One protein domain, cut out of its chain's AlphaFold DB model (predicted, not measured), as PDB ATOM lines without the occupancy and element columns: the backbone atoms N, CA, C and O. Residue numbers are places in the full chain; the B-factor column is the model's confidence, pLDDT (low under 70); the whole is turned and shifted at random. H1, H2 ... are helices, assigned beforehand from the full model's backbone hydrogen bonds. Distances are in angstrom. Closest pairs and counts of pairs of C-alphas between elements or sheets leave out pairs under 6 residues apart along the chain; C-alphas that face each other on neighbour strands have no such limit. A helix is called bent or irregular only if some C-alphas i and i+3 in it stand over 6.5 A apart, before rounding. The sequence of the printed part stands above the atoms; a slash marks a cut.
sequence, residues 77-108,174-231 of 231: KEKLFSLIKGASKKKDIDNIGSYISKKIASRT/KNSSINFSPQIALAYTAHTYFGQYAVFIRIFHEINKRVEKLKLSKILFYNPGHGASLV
ATOM      1  N   LYS A  77     260.277 221.538 152.115       85.50
ATOM      2  CA  LYS A  77     261.564 222.187 152.376       85.50
ATOM      3  C   LYS A  77     262.541 221.898 151.247       85.50
ATOM      4  O   LYS A  77     263.114 222.816 150.672       85.50
ATOM      5  N   GLU A  78     262.690 220.627 150.899       89.81
ATOM      6  CA  GLU A  78     263.585 220.155 149.844       89.81
ATOM      7  C   GLU A  78     263.200 220.714 148.474       89.81
ATOM      8  O   GLU A  78     264.071 221.179 147.735       89.81
ATOM      9  N   LYS A  79     261.899 220.752 148.153       89.50
ATOM     10  CA  LYS A  79     261.398 221.366 146.915       89.50
ATOM     11  C   LYS A  79     261.715 222.856 146.852       89.50
ATOM     12  O   LYS A  79     262.227 223.320 145.836       89.50
ATOM     13  N   LEU A  80     261.472 223.591 147.937       87.62
ATOM     14  CA  LEU A  80     261.761 225.021 148.020       87.62
ATOM     15  C   LEU A  80     263.266 225.296 147.880       87.62
ATOM     16  O   LEU A  80     263.660 226.154 147.093       87.62
ATOM     17  N   PHE A  81     264.122 224.529 148.558       88.06
ATOM     18  CA  PHE A  81     265.576 224.669 148.425       88.06
ATOM     19  C   PHE A  81     266.085 224.315 147.027       88.06
ATOM     20  O   PHE A  81     266.963 225.006 146.512       88.06
ATOM     21  N   SER A  82     265.530 223.281 146.394       89.94
ATOM     22  CA  SER A  82     265.898 222.888 145.029       89.94
ATOM     23  C   SER A  82     265.527 223.973 144.019       89.94
ATOM     24  O   SER A  82     266.334 224.332 143.162       89.94
ATOM     25  N   LEU A  83     264.335 224.554 144.174       87.69
ATOM     26  CA  LEU A  83     263.833 225.658 143.361       87.69
ATOM     27  C   LEU A  83     264.709 226.912 143.523       87.69
ATOM     28  O   LEU A  83     265.142 227.501 142.535       87.69
ATOM     29  N   ILE A  84     265.042 227.272 144.765       87.69
ATOM     30  CA  ILE A  84     265.920 228.404 145.084       87.69
ATOM     31  C   ILE A  84     267.315 228.218 144.487       87.69
ATOM     32  O   ILE A  84     267.855 229.143 143.880       87.69
ATOM     33  N   LYS A  85     267.883 227.017 144.622       87.81
ATOM     34  CA  LYS A  85     269.214 226.692 144.104       87.81
ATOM     35  C   LYS A  85     269.275 226.759 142.576       87.81
ATOM     36  O   LYS A  85     270.304 227.156 142.040       87.81
ATOM     37  N   GLY A  86     268.201 226.372 141.887       84.69
ATOM     38  CA  GLY A  86     268.143 226.361 140.425       84.69
ATOM     39  C   GLY A  86     267.916 227.732 139.787       84.69
ATOM     40  O   GLY A  86     268.346 227.953 138.660       84.69
ATOM     41  N   ALA A  87     267.246 228.657 140.478       78.50
ATOM     42  CA  ALA A  87     266.736 229.865 139.836       78.50
ATOM     43  C   ALA A  87     267.676 231.076 139.874       78.50
ATOM     44  O   ALA A  87     267.624 231.900 138.959       78.50
ATOM     45  N   SER A  88     268.469 231.274 140.933       74.44
ATOM     46  CA  SER A  88     269.220 232.530 141.115       74.44
ATOM     47  C   SER A  88     270.375 232.427 142.113       74.44
ATOM     48  O   SER A  88     270.447 231.518 142.939       74.44
ATOM     49  N   LYS A  89     271.288 233.408 142.062       85.50
ATOM     50  CA  LYS A  89     272.338 233.576 143.074       85.50
ATOM     51  C   LYS A  89     271.708 234.047 144.386       85.50
ATOM     52  O   LYS A  89     270.807 234.883 144.383       85.50
ATOM     53  N   LYS A  90     272.242 233.577 145.520       84.38
ATOM     54  CA  LYS A  90     271.760 233.938 146.867       84.38
ATOM     55  C   LYS A  90     271.621 235.456 147.068       84.38
ATOM     56  O   LYS A  90     270.598 235.919 147.554       84.38
ATOM     57  N   LYS A  91     272.622 236.224 146.621       87.44
ATOM     58  CA  LYS A  91     272.649 237.691 146.745       87.44
ATOM     59  C   LYS A  91     271.443 238.366 146.079       87.44
ATOM     60  O   LYS A  91     270.911 239.328 146.622       87.44
ATOM     61  N   ASP A  92     271.002 237.854 144.933       85.56
ATOM     62  CA  ASP A  92     269.899 238.452 144.179       85.56
ATOM     63  C   ASP A  92     268.562 238.193 144.882       85.56
ATOM     64  O   ASP A  92     267.739 239.097 145.014       85.56
ATOM     65  N   ILE A  93     268.386 236.990 145.434       87.75
ATOM     66  CA  ILE A  93     267.202 236.617 146.219       87.75
ATOM     67  C   ILE A  93     267.103 237.447 147.503       87.75
ATOM     68  O   ILE A  93     266.013 237.891 147.867       87.75
ATOM     69  N   ASP A  94     268.225 237.691 148.178       88.06
ATOM     70  CA  ASP A  94     268.264 238.505 149.396       88.06
ATOM     71  C   ASP A  94     267.964 239.986 149.093       88.06
ATOM     72  O   ASP A  94     267.187 240.623 149.808       88.06
ATOM     73  N   ASN A  95     268.491 240.524 147.987       88.56
ATOM     74  CA  ASN A  95     268.192 241.887 147.535       88.56
ATOM     75  C   ASN A  95     266.705 242.067 147.196       88.56
ATOM     76  O   ASN A  95     266.079 243.037 147.633       88.56
ATOM     77  N   ILE A  96     266.128 241.118 146.451       87.75
ATOM     78  CA  ILE A  96     264.699 241.118 146.113       87.75
ATOM     79  C   ILE A  96     263.856 240.968 147.388       87.75
ATOM     80  O   ILE A  96     262.872 241.684 147.558       87.75
ATOM     81  N   GLY A  97     264.262 240.106 148.323       86.94
ATOM     82  CA  GLY A  97     263.611 239.953 149.625       86.94
ATOM     83  C   GLY A  97     263.600 241.239 150.449       86.94
ATOM     84  O   GLY A  97     262.559 241.620 150.988       86.94
ATOM     85  N   SER A  98     264.726 241.956 150.497       86.25
ATOM     86  CA  SER A  98     264.829 243.263 151.159       86.25
ATOM     87  C   SER A  98     263.906 244.296 150.508       86.25
ATOM     88  O   SER A  98     263.190 245.012 151.208       86.25
ATOM     89  N   TYR A  99     263.866 244.340 149.173       86.19
ATOM     90  CA  TYR A  99     262.960 245.213 148.430       86.19
ATOM     91  C   TYR A  99     261.487 244.924 148.755       86.19
ATOM     92  O   TYR A  99     260.743 245.845 149.094       86.19
ATOM     93  N   ILE A 100     261.078 243.652 148.716       85.00
ATOM     94  CA  ILE A 100     259.703 243.248 149.032       85.00
ATOM     95  C   ILE A 100     259.362 243.596 150.484       85.00
ATOM     96  O   ILE A 100     258.307 244.168 150.744       85.00
ATOM     97  N   SER A 101     260.265 243.315 151.423       82.81
ATOM     98  CA  SER A 101     260.057 243.613 152.843       82.81
ATOM     99  C   SER A 101     259.875 245.110 153.083       82.81
ATOM    100  O   SER A 101     258.941 245.504 153.774       82.81
ATOM    101  N   LYS A 102     260.692 245.959 152.444       81.88
ATOM    102  CA  LYS A 102     260.538 247.423 152.498       81.88
ATOM    103  C   LYS A 102     259.190 247.880 151.940       81.88
ATOM    104  O   LYS A 102     258.554 248.742 152.534       81.88
ATOM    105  N   LYS A 103     258.733 247.280 150.836       79.06
ATOM    106  CA  LYS A 103     257.433 247.584 150.214       79.06
ATOM    107  C   LYS A 103     256.232 247.116 151.040       79.06
ATOM    108  O   LYS A 103     255.184 247.751 150.997       79.06
ATOM    109  N   ILE A 104     256.350 246.012 151.775       77.12
ATOM    110  CA  ILE A 104     255.296 245.538 152.687       77.12
ATOM    111  C   ILE A 104     255.280 246.387 153.963       77.12
ATOM    112  O   ILE A 104     254.210 246.793 154.413       77.12
ATOM    113  N   ALA A 105     256.448 246.707 154.522       71.94
ATOM    114  CA  ALA A 105     256.567 247.566 155.697       71.94
ATOM    115  C   ALA A 105     255.971 248.959 155.442       71.94
ATOM    116  O   ALA A 105     255.182 249.438 156.250       71.94
ATOM    117  N   SER A 106     256.230 249.563 154.275       65.81
ATOM    118  CA  SER A 106     255.635 250.858 153.913       65.81
ATOM    119  C   SER A 106     254.103 250.843 153.834       65.81
ATOM    120  O   SER A 106     253.497 251.897 153.910       65.81
ATOM    121  N   ARG A 107     253.465 249.672 153.683       64.88
ATOM    122  CA  ARG A 107     251.996 249.534 153.714       64.88
ATOM    123  C   ARG A 107     251.419 249.380 155.120       64.88
ATOM    124  O   ARG A 107     250.225 249.568 155.297       64.88
ATOM    125  N   THR A 108     252.231 248.935 156.076       56.78
ATOM    126  CA  THR A 108     251.772 248.541 157.422       56.78
ATOM    127  C   THR A 108     252.124 249.572 158.487       56.78
ATOM    128  O   THR A 108     251.414 249.677 159.483       56.78
ATOM    129  N   LYS A 174     250.932 255.813 146.967       57.06
ATOM    130  CA  LYS A 174     250.584 255.290 145.628       57.06
ATOM    131  C   LYS A 174     251.334 253.988 145.392       57.06
ATOM    132  O   LYS A 174     252.507 253.923 145.022       57.06
ATOM    133  N   ASN A 175     250.589 252.937 145.688       56.69
ATOM    134  CA  ASN A 175     251.003 251.567 145.790       56.69
ATOM    135  C   ASN A 175     251.587 251.146 144.450       56.69
ATOM    136  O   ASN A 175     250.845 250.811 143.531       56.69
ATOM    137  N   SER A 176     252.912 251.101 144.332       56.88
ATOM    138  CA  SER A 176     253.503 250.274 143.287       56.88
ATOM    139  C   SER A 176     253.103 248.836 143.615       56.88
ATOM    140  O   SER A 176     253.619 248.259 144.579       56.88
ATOM    141  N   SER A 177     252.142 248.282 142.878       64.56
ATOM    142  CA  SER A 177     251.830 246.861 142.946       64.56
ATOM    143  C   SER A 177     253.130 246.085 142.762       64.56
ATOM    144  O   SER A 177     253.916 246.380 141.859       64.56
ATOM    145  N   ILE A 178     253.399 245.120 143.645       72.19
ATOM    146  CA  ILE A 178     254.513 244.204 143.412       72.19
ATOM    147  C   ILE A 178     254.105 243.365 142.207       72.19
ATOM    148  O   ILE A 178     253.258 242.480 142.312       72.19
ATOM    149  N   ASN A 179     254.675 243.680 141.050       77.50
ATOM    150  CA  ASN A 179     254.491 242.869 139.861       77.50
ATOM    151  C   ASN A 179     255.308 241.591 140.053       77.50
ATOM    152  O   ASN A 179     256.535 241.628 140.166       77.50
ATOM    153  N   PHE A 180     254.618 240.458 140.138       80.56
ATOM    154  CA  PHE A 180     255.258 239.171 140.359       80.56
ATOM    155  C   PHE A 180     255.849 238.645 139.050       80.56
ATOM    156  O   PHE A 180     255.149 238.073 138.219       80.56
ATOM    157  N   SER A 181     257.159 238.820 138.878       86.75
ATOM    158  CA  SER A 181     257.940 237.991 137.957       86.75
ATOM    159  C   SER A 181     258.262 236.639 138.615       86.75
ATOM    160  O   SER A 181     258.229 236.548 139.845       86.75
ATOM    161  N   PRO A 182     258.628 235.587 137.860       86.00
ATOM    162  CA  PRO A 182     258.990 234.292 138.445       86.00
ATOM    163  C   PRO A 182     260.112 234.377 139.494       86.00
ATOM    164  O   PRO A 182     260.050 233.713 140.525       86.00
ATOM    165  N   GLN A 183     261.104 235.247 139.275       85.56
ATOM    166  CA  GLN A 183     262.195 235.486 140.228       85.56
ATOM    167  C   GLN A 183     261.708 236.188 141.501       85.56
ATOM    168  O   GLN A 183     262.089 235.803 142.607       85.56
ATOM    169  N   ILE A 184     260.828 237.185 141.360       86.50
ATOM    170  CA  ILE A 184     260.225 237.893 142.494       86.50
ATOM    171  C   ILE A 184     259.304 236.960 143.279       86.50
ATOM    172  O   ILE A 184     259.356 236.955 144.504       86.50
ATOM    173  N   ALA A 185     258.503 236.139 142.597       87.81
ATOM    174  CA  ALA A 185     257.644 235.141 143.220       87.81
ATOM    175  C   ALA A 185     258.472 234.148 144.041       87.81
ATOM    176  O   ALA A 185     258.163 233.909 145.203       87.81
ATOM    177  N   LEU A 186     259.570 233.642 143.484       88.44
ATOM    178  CA  LEU A 186     260.476 232.733 144.175       88.44
ATOM    179  C   LEU A 186     261.109 233.373 145.414       88.44
ATOM    180  O   LEU A 186     261.046 232.794 146.496       88.44
ATOM    181  N   ALA A 187     261.651 234.584 145.292       88.50
ATOM    182  CA  ALA A 187     262.198 235.304 146.439       88.50
ATOM    183  C   ALA A 187     261.118 235.584 147.498       88.50
ATOM    184  O   ALA A 187     261.344 235.374 148.688       88.50
ATOM    185  N   TYR A 188     259.917 235.980 147.074       87.81
ATOM    186  CA  TYR A 188     258.778 236.186 147.964       87.81
ATOM    187  C   TYR A 188     258.412 234.912 148.728       87.81
ATOM    188  O   TYR A 188     258.238 234.960 149.946       87.81
ATOM    189  N   THR A 189     258.352 233.766 148.041       88.69
ATOM    190  CA  THR A 189     258.096 232.466 148.675       88.69
ATOM    191  C   THR A 189     259.182 232.144 149.702       88.69
ATOM    192  O   THR A 189     258.866 231.858 150.850       88.69
ATOM    193  N   ALA A 190     260.460 232.299 149.353       87.56
ATOM    194  CA  ALA A 190     261.578 231.962 150.230       87.56
ATOM    195  C   ALA A 190     261.550 232.741 151.555       87.56
ATOM    196  O   ALA A 190     261.791 232.168 152.616       87.56
ATOM    197  N   HIS A 191     261.225 234.035 151.491       85.94
ATOM    198  CA  HIS A 191     261.244 234.923 152.656       85.94
ATOM    199  C   HIS A 191     259.959 234.882 153.489       85.94
ATOM    200  O   HIS A 191     260.013 235.114 154.693       85.94
ATOM    201  N   THR A 192     258.800 234.584 152.889       85.12
ATOM    202  CA  THR A 192     257.502 234.698 153.589       85.12
ATOM    203  C   THR A 192     256.813 233.370 153.890       85.12
ATOM    204  O   THR A 192     255.989 233.321 154.806       85.12
ATOM    205  N   TYR A 193     257.155 232.288 153.184       86.50
ATOM    206  CA  TYR A 193     256.444 231.011 153.281       86.50
ATOM    207  C   TYR A 193     256.439 230.447 154.702       86.50
ATOM    208  O   TYR A 193     255.383 230.109 155.224       86.50
ATOM    209  N   PHE A 194     257.601 230.390 155.359       83.75
ATOM    210  CA  PHE A 194     257.719 229.805 156.700       83.75
ATOM    211  C   PHE A 194     256.902 230.562 157.752       83.75
ATOM    212  O   PHE A 194     256.242 229.942 158.584       83.75
ATOM    213  N   GLY A 195     256.910 231.897 157.687       81.88
ATOM    214  CA  GLY A 195     256.122 232.730 158.593       81.88
ATOM    215  C   GLY A 195     254.622 232.540 158.374       81.88
ATOM    216  O   GLY A 195     253.883 232.323 159.329       81.88
ATOM    217  N   GLN A 196     254.173 232.554 157.117       84.94
ATOM    218  CA  GLN A 196     252.756 232.381 156.794       84.94
ATOM    219  C   GLN A 196     252.255 230.963 157.098       84.94
ATOM    220  O   GLN A 196     251.160 230.815 157.629       84.94
ATOM    221  N   TYR A 197     253.061 229.931 156.845       85.00
ATOM    222  CA  TYR A 197     252.739 228.542 157.184       85.00
ATOM    223  C   TYR A 197     252.472 228.362 158.684       85.00
ATOM    224  O   TYR A 197     251.467 227.769 159.067       85.00
ATOM    225  N   ALA A 198     253.327 228.935 159.538       81.44
ATOM    226  CA  ALA A 198     253.146 228.879 160.988       81.44
ATOM    227  C   ALA A 198     251.823 229.525 161.433       81.44
ATOM    228  O   ALA A 198     251.103 228.977 162.269       81.44
ATOM    229  N   VAL A 199     251.479 230.669 160.835       83.50
ATOM    230  CA  VAL A 199     250.211 231.358 161.100       83.50
ATOM    231  C   VAL A 199     249.021 230.503 160.660       83.50
ATOM    232  O   VAL A 199     248.078 230.342 161.432       83.50
ATOM    233  N   PHE A 200     249.067 229.907 159.465       84.75
ATOM    234  CA  PHE A 200     247.974 229.071 158.966       84.75
ATOM    235  C   PHE A 200     247.764 227.808 159.798       84.75
ATOM    236  O   PHE A 200     246.620 227.510 160.132       84.75
ATOM    237  N   ILE A 201     248.830 227.117 160.216       83.50
ATOM    238  CA  ILE A 201     248.703 225.969 161.125       83.50
ATOM    239  C   ILE A 201     247.998 226.363 162.416       83.50
ATOM    240  O   ILE A 201     247.093 225.658 162.856       83.50
ATOM    241  N   ARG A 202     248.363 227.506 163.002       79.50
ATOM    242  CA  ARG A 202     247.716 227.988 164.222       79.50
ATOM    243  C   ARG A 202     246.232 228.271 164.002       79.50
ATOM    244  O   ARG A 202     245.409 227.864 164.815       79.50
ATOM    245  N   ILE A 203     245.892 228.944 162.904       83.81
ATOM    246  CA  ILE A 203     244.498 229.242 162.554       83.81
ATOM    247  C   ILE A 203     243.706 227.944 162.370       83.81
ATOM    248  O   ILE A 203     242.626 227.802 162.937       83.81
ATOM    249  N   PHE A 204     244.237 226.975 161.622       82.56
ATOM    250  CA  PHE A 204     243.560 225.699 161.404       82.56
ATOM    251  C   PHE A 204     243.430 224.874 162.686       82.56
ATOM    252  O   PHE A 204     242.398 224.239 162.894       82.56
ATOM    253  N   HIS A 205     244.423 224.926 163.573       81.12
ATOM    254  CA  HIS A 205     244.354 224.284 164.883       81.12
ATOM    255  C   HIS A 205     243.229 224.873 165.750       81.12
ATOM    256  O   HIS A 205     242.404 224.128 166.274       81.12
ATOM    257  N   GLU A 206     243.130 226.203 165.820       80.56
ATOM    258  CA  GLU A 206     242.043 226.898 166.524       80.56
ATOM    259  C   GLU A 206     240.664 226.570 165.946       80.56
ATOM    260  O   GLU A 206     239.712 226.315 166.685       80.56
ATOM    261  N   ILE A 207     240.548 226.548 164.618       84.12
ATOM    262  CA  ILE A 207     239.302 226.198 163.935       84.12
ATOM    263  C   ILE A 207     238.882 224.763 164.285       84.12
ATOM    264  O   ILE A 207     237.714 224.536 164.598       84.12
ATOM    265  N   ASN A 208     239.821 223.814 164.278       81.75
ATOM    266  CA  ASN A 208     239.544 222.420 164.627       81.75
ATOM    267  C   ASN A 208     239.106 222.260 166.089       81.75
ATOM    268  O   ASN A 208     238.202 221.474 166.356       81.75
ATOM    269  N   LYS A 209     239.697 223.020 167.024       78.44
ATOM    270  CA  LYS A 209     239.302 222.999 168.444       78.44
ATOM    271  C   LYS A 209     237.884 223.540 168.646       78.44
ATOM    272  O   LYS A 209     237.104 222.967 169.395       78.44
ATOM    273  N   ARG A 210     237.534 224.638 167.971       82.81
ATOM    274  CA  ARG A 210     236.226 225.301 168.130       82.81
ATOM    275  C   ARG A 210     235.096 224.602 167.376       82.81
ATOM    276  O   ARG A 210     233.933 224.797 167.715       82.81
ATOM    277  N   VAL A 211     235.419 223.834 166.336       84.69
ATOM    278  CA  VAL A 211     234.431 223.178 165.472       84.69
ATOM    279  C   VAL A 211     234.749 221.686 165.350       84.69
ATOM    280  O   VAL A 211     235.349 221.237 164.376       84.69
ATOM    281  N   GLU A 212     234.257 220.899 166.309       75.75
ATOM    282  CA  GLU A 212     234.523 219.453 166.453       75.75
ATOM    283  C   GLU A 212     234.143 218.586 165.231       75.75
ATOM    284  O   GLU A 212     234.578 217.441 165.106       75.75
ATOM    285  N   LYS A 213     233.310 219.094 164.313       79.88
ATOM    286  CA  LYS A 213     232.830 218.361 163.123       79.88
ATOM    287  C   LYS A 213     232.972 219.160 161.830       79.88
ATOM    288  O   LYS A 213     232.112 219.080 160.948       79.88
ATOM    289  N   LEU A 214     234.041 219.938 161.689       77.88
ATOM    290  CA  LEU A 214     234.283 220.670 160.453       77.88
ATOM    291  C   LEU A 214     234.652 219.709 159.304       77.88
ATOM    292  O   LEU A 214     235.734 219.133 159.270       77.88
ATOM    293  N   LYS A 215     233.754 219.555 158.324       80.88
ATOM    294  CA  LYS A 215     234.033 218.866 157.052       80.88
ATOM    295  C   LYS A 215     234.061 219.876 155.914       80.88
ATOM    296  O   LYS A 215     233.032 220.178 155.313       80.88
ATOM    297  N   LEU A 216     235.250 220.380 155.600       76.69
ATOM    298  CA  LEU A 216     235.455 221.245 154.441       76.69
ATOM    299  C   LEU A 216     235.568 220.384 153.175       76.69
ATOM    300  O   LEU A 216     236.591 219.753 152.931       76.69
ATOM    301  N   SER A 217     234.503 220.331 152.372       80.00
ATOM    302  CA  SER A 217     234.493 219.599 151.092       80.00
ATOM    303  C   SER A 217     235.043 220.424 149.927       80.00
ATOM    304  O   SER A 217     235.588 219.868 148.975       80.00
ATOM    305  N   LYS A 218     234.899 221.752 149.991       83.62
ATOM    306  CA  LYS A 218     235.386 222.703 148.990       83.62
ATOM    307  C   LYS A 218     235.925 223.931 149.706       83.62
ATOM    308  O   LYS A 218     235.177 224.611 150.403       83.62
ATOM    309  N   ILE A 219     237.213 224.205 149.529       83.31
ATOM    310  CA  ILE A 219     237.876 225.378 150.099       83.31
ATOM    311  C   ILE A 219     238.258 226.301 148.948       83.31
ATOM    312  O   ILE A 219     238.918 225.878 147.997       83.31
ATOM    313  N   LEU A 220     237.817 227.555 149.024       86.12
ATOM    314  CA  LEU A 220     238.226 228.606 148.105       86.12
ATOM    315  C   LEU A 220     239.378 229.384 148.737       86.12
ATOM    316  O   LEU A 220     239.221 229.972 149.804       86.12
ATOM    317  N   PHE A 221     240.509 229.431 148.043       83.75
ATOM    318  CA  PHE A 221     241.635 230.266 148.435       83.75
ATOM    319  C   PHE A 221     241.650 231.520 147.573       83.75
ATOM    320  O   PHE A 221     241.870 231.451 146.361       83.75
ATOM    321  N   TYR A 222     241.403 232.667 148.199       83.19
ATOM    322  CA  TYR A 222     241.529 233.958 147.542       83.19
ATOM    323  C   TYR A 222     242.988 234.411 147.596       83.19
ATOM    324  O   TYR A 222     243.560 234.503 148.678       83.19
ATOM    325  N   ASN A 223     243.589 234.669 146.431       80.94
ATOM    326  CA  ASN A 223     244.998 235.053 146.293       80.94
ATOM    327  C   ASN A 223     245.963 234.160 147.104       80.94
ATOM    328  O   ASN A 223     246.680 234.664 147.967       80.94
ATOM    329  N   PRO A 224     246.034 232.842 146.815       75.69
ATOM    330  CA  PRO A 224     246.835 231.901 147.603       75.69
ATOM    331  C   PRO A 224     248.343 232.178 147.563       75.69
ATOM    332  O   PRO A 224     249.083 231.583 148.340       75.69
ATOM    333  N   GLY A 225     248.817 233.050 146.664       80.81
ATOM    334  CA  GLY A 225     250.228 233.409 146.550       80.81
ATOM    335  C   GLY A 225     251.108 232.171 146.382       80.81
ATOM    336  O   GLY A 225     251.026 231.473 145.375       80.81
ATOM    337  N   HIS A 226     251.939 231.895 147.387       78.25
ATOM    338  CA  HIS A 226     252.854 230.748 147.437       78.25
ATOM    339  C   HIS A 226     252.256 229.472 148.046       78.25
ATOM    340  O   HIS A 226     252.948 228.465 148.155       78.25
ATOM    341  N   GLY A 227     250.970 229.489 148.395       82.69
ATOM    342  CA  GLY A 227     250.218 228.298 148.771       82.69
ATOM    343  C   GLY A 227     250.485 227.782 150.182       82.69
ATOM    344  O   GLY A 227     250.151 226.634 150.454       82.69
ATOM    345  N   ALA A 228     251.034 228.589 151.095       81.31
ATOM    346  CA  ALA A 228     251.283 228.156 152.476       81.31
ATOM    347  C   ALA A 228     250.021 227.698 153.238       81.31
ATOM    348  O   ALA A 228     250.139 226.979 154.222       81.31
ATOM    349  N   SER A 229     248.827 228.093 152.788       79.25
ATOM    350  CA  SER A 229     247.539 227.685 153.364       79.25
ATOM    351  C   SER A 229     246.997 226.353 152.826       79.25
ATOM    352  O   SER A 229     245.939 225.916 153.267       79.25
ATOM    353  N   LEU A 230     247.645 225.766 151.813       77.75
ATOM    354  CA  LEU A 230     247.197 224.549 151.119       77.75
ATOM    355  C   LEU A 230     247.840 223.264 151.657       77.75
ATOM    356  O   LEU A 230     247.464 222.180 151.208       77.75
ATOM    357  N   VAL A 231     248.852 223.403 152.513       59.88
ATOM    358  CA  VAL A 231     249.720 222.312 152.976       59.88
ATOM    359  C   VAL A 231     249.197 221.689 154.254       59.88
ATOM    360  O   VAL A 231     248.786 222.458 155.148       59.88
TER     361      VAL A 231
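What this domain is: This is residues 77 to 108 and 174 to 231 of the 231 residues of an uncharacterized protein of Theileria orientalis strain Shintoku (UniProt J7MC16). A long, bent helix, H3, has its first arm, H3a, packed between H1 and H2, while its second arm, H3b, leads away from this cluster and touches no helix. Beyond H3b a tail with no named element, residues 211 to 231, folds back toward the cluster, and the turn-round at residues 205 to 218 sticks out free. The printed part has 90 residues with three named helices, H1, H2 and H3 along the chain, and no named strand; the class is all helix. It is loose, with a radius of gyration of the C-alphas of 15.8 A, and flat, spanning 47 by 36 by 20 A.

Where its parts are: H3, residues 182 to 210, was assigned as one helix by its hydrogen bonds but is bent: C-alphas 191 and 194 are 7.4 A apart. H3a is residues 182 to 191, 14.4 A long, with C-alpha 182 at (258.990, 234.292, 138.445). H3b is residues 194 to 210, 24.8 A long, ending at C-alpha 210 at (236.226, 225.301, 168.130). H2 is residues 90 to 108, 26.9 A long. H1 is residues 77 to 87, 15.6 A long, from C-alpha 77 at (261.564, 222.187, 152.376).

How they stand to each other: H3a and H3b stand at a steep tilt of 63 degrees. H2 touches H3a with residues 93 to 100 alone, about perpendicular at 75 degrees; their closest C-alphas, of Ile 93 and Ala 187, are 5.2 A apart. H1 touches H3a at a steep tilt of 39 degrees, opposite ways; their closest C-alphas, of Ile 84 and Leu 186, are 7.0 A apart. H1 and H2 are only just apart, at 8.2 A between their closest C-alphas. H3b is apart from both. In H1, H3a and H3b every O i to N i+4 pair is within hydrogen-bond range; in H2, 14 of 15 are.

The domain as a whole: The C-alphas of Lys 91 and Lys 213 are the two farthest apart, 47.2 A. Residues 109 to 173 are not printed, and C-alphas 108 and 174 are 13.6 A apart across this cut. The link from H1 to H2 is tight. Model confidence is under 70 at residues 106 to 108, residues 174 to 177 and residue 231.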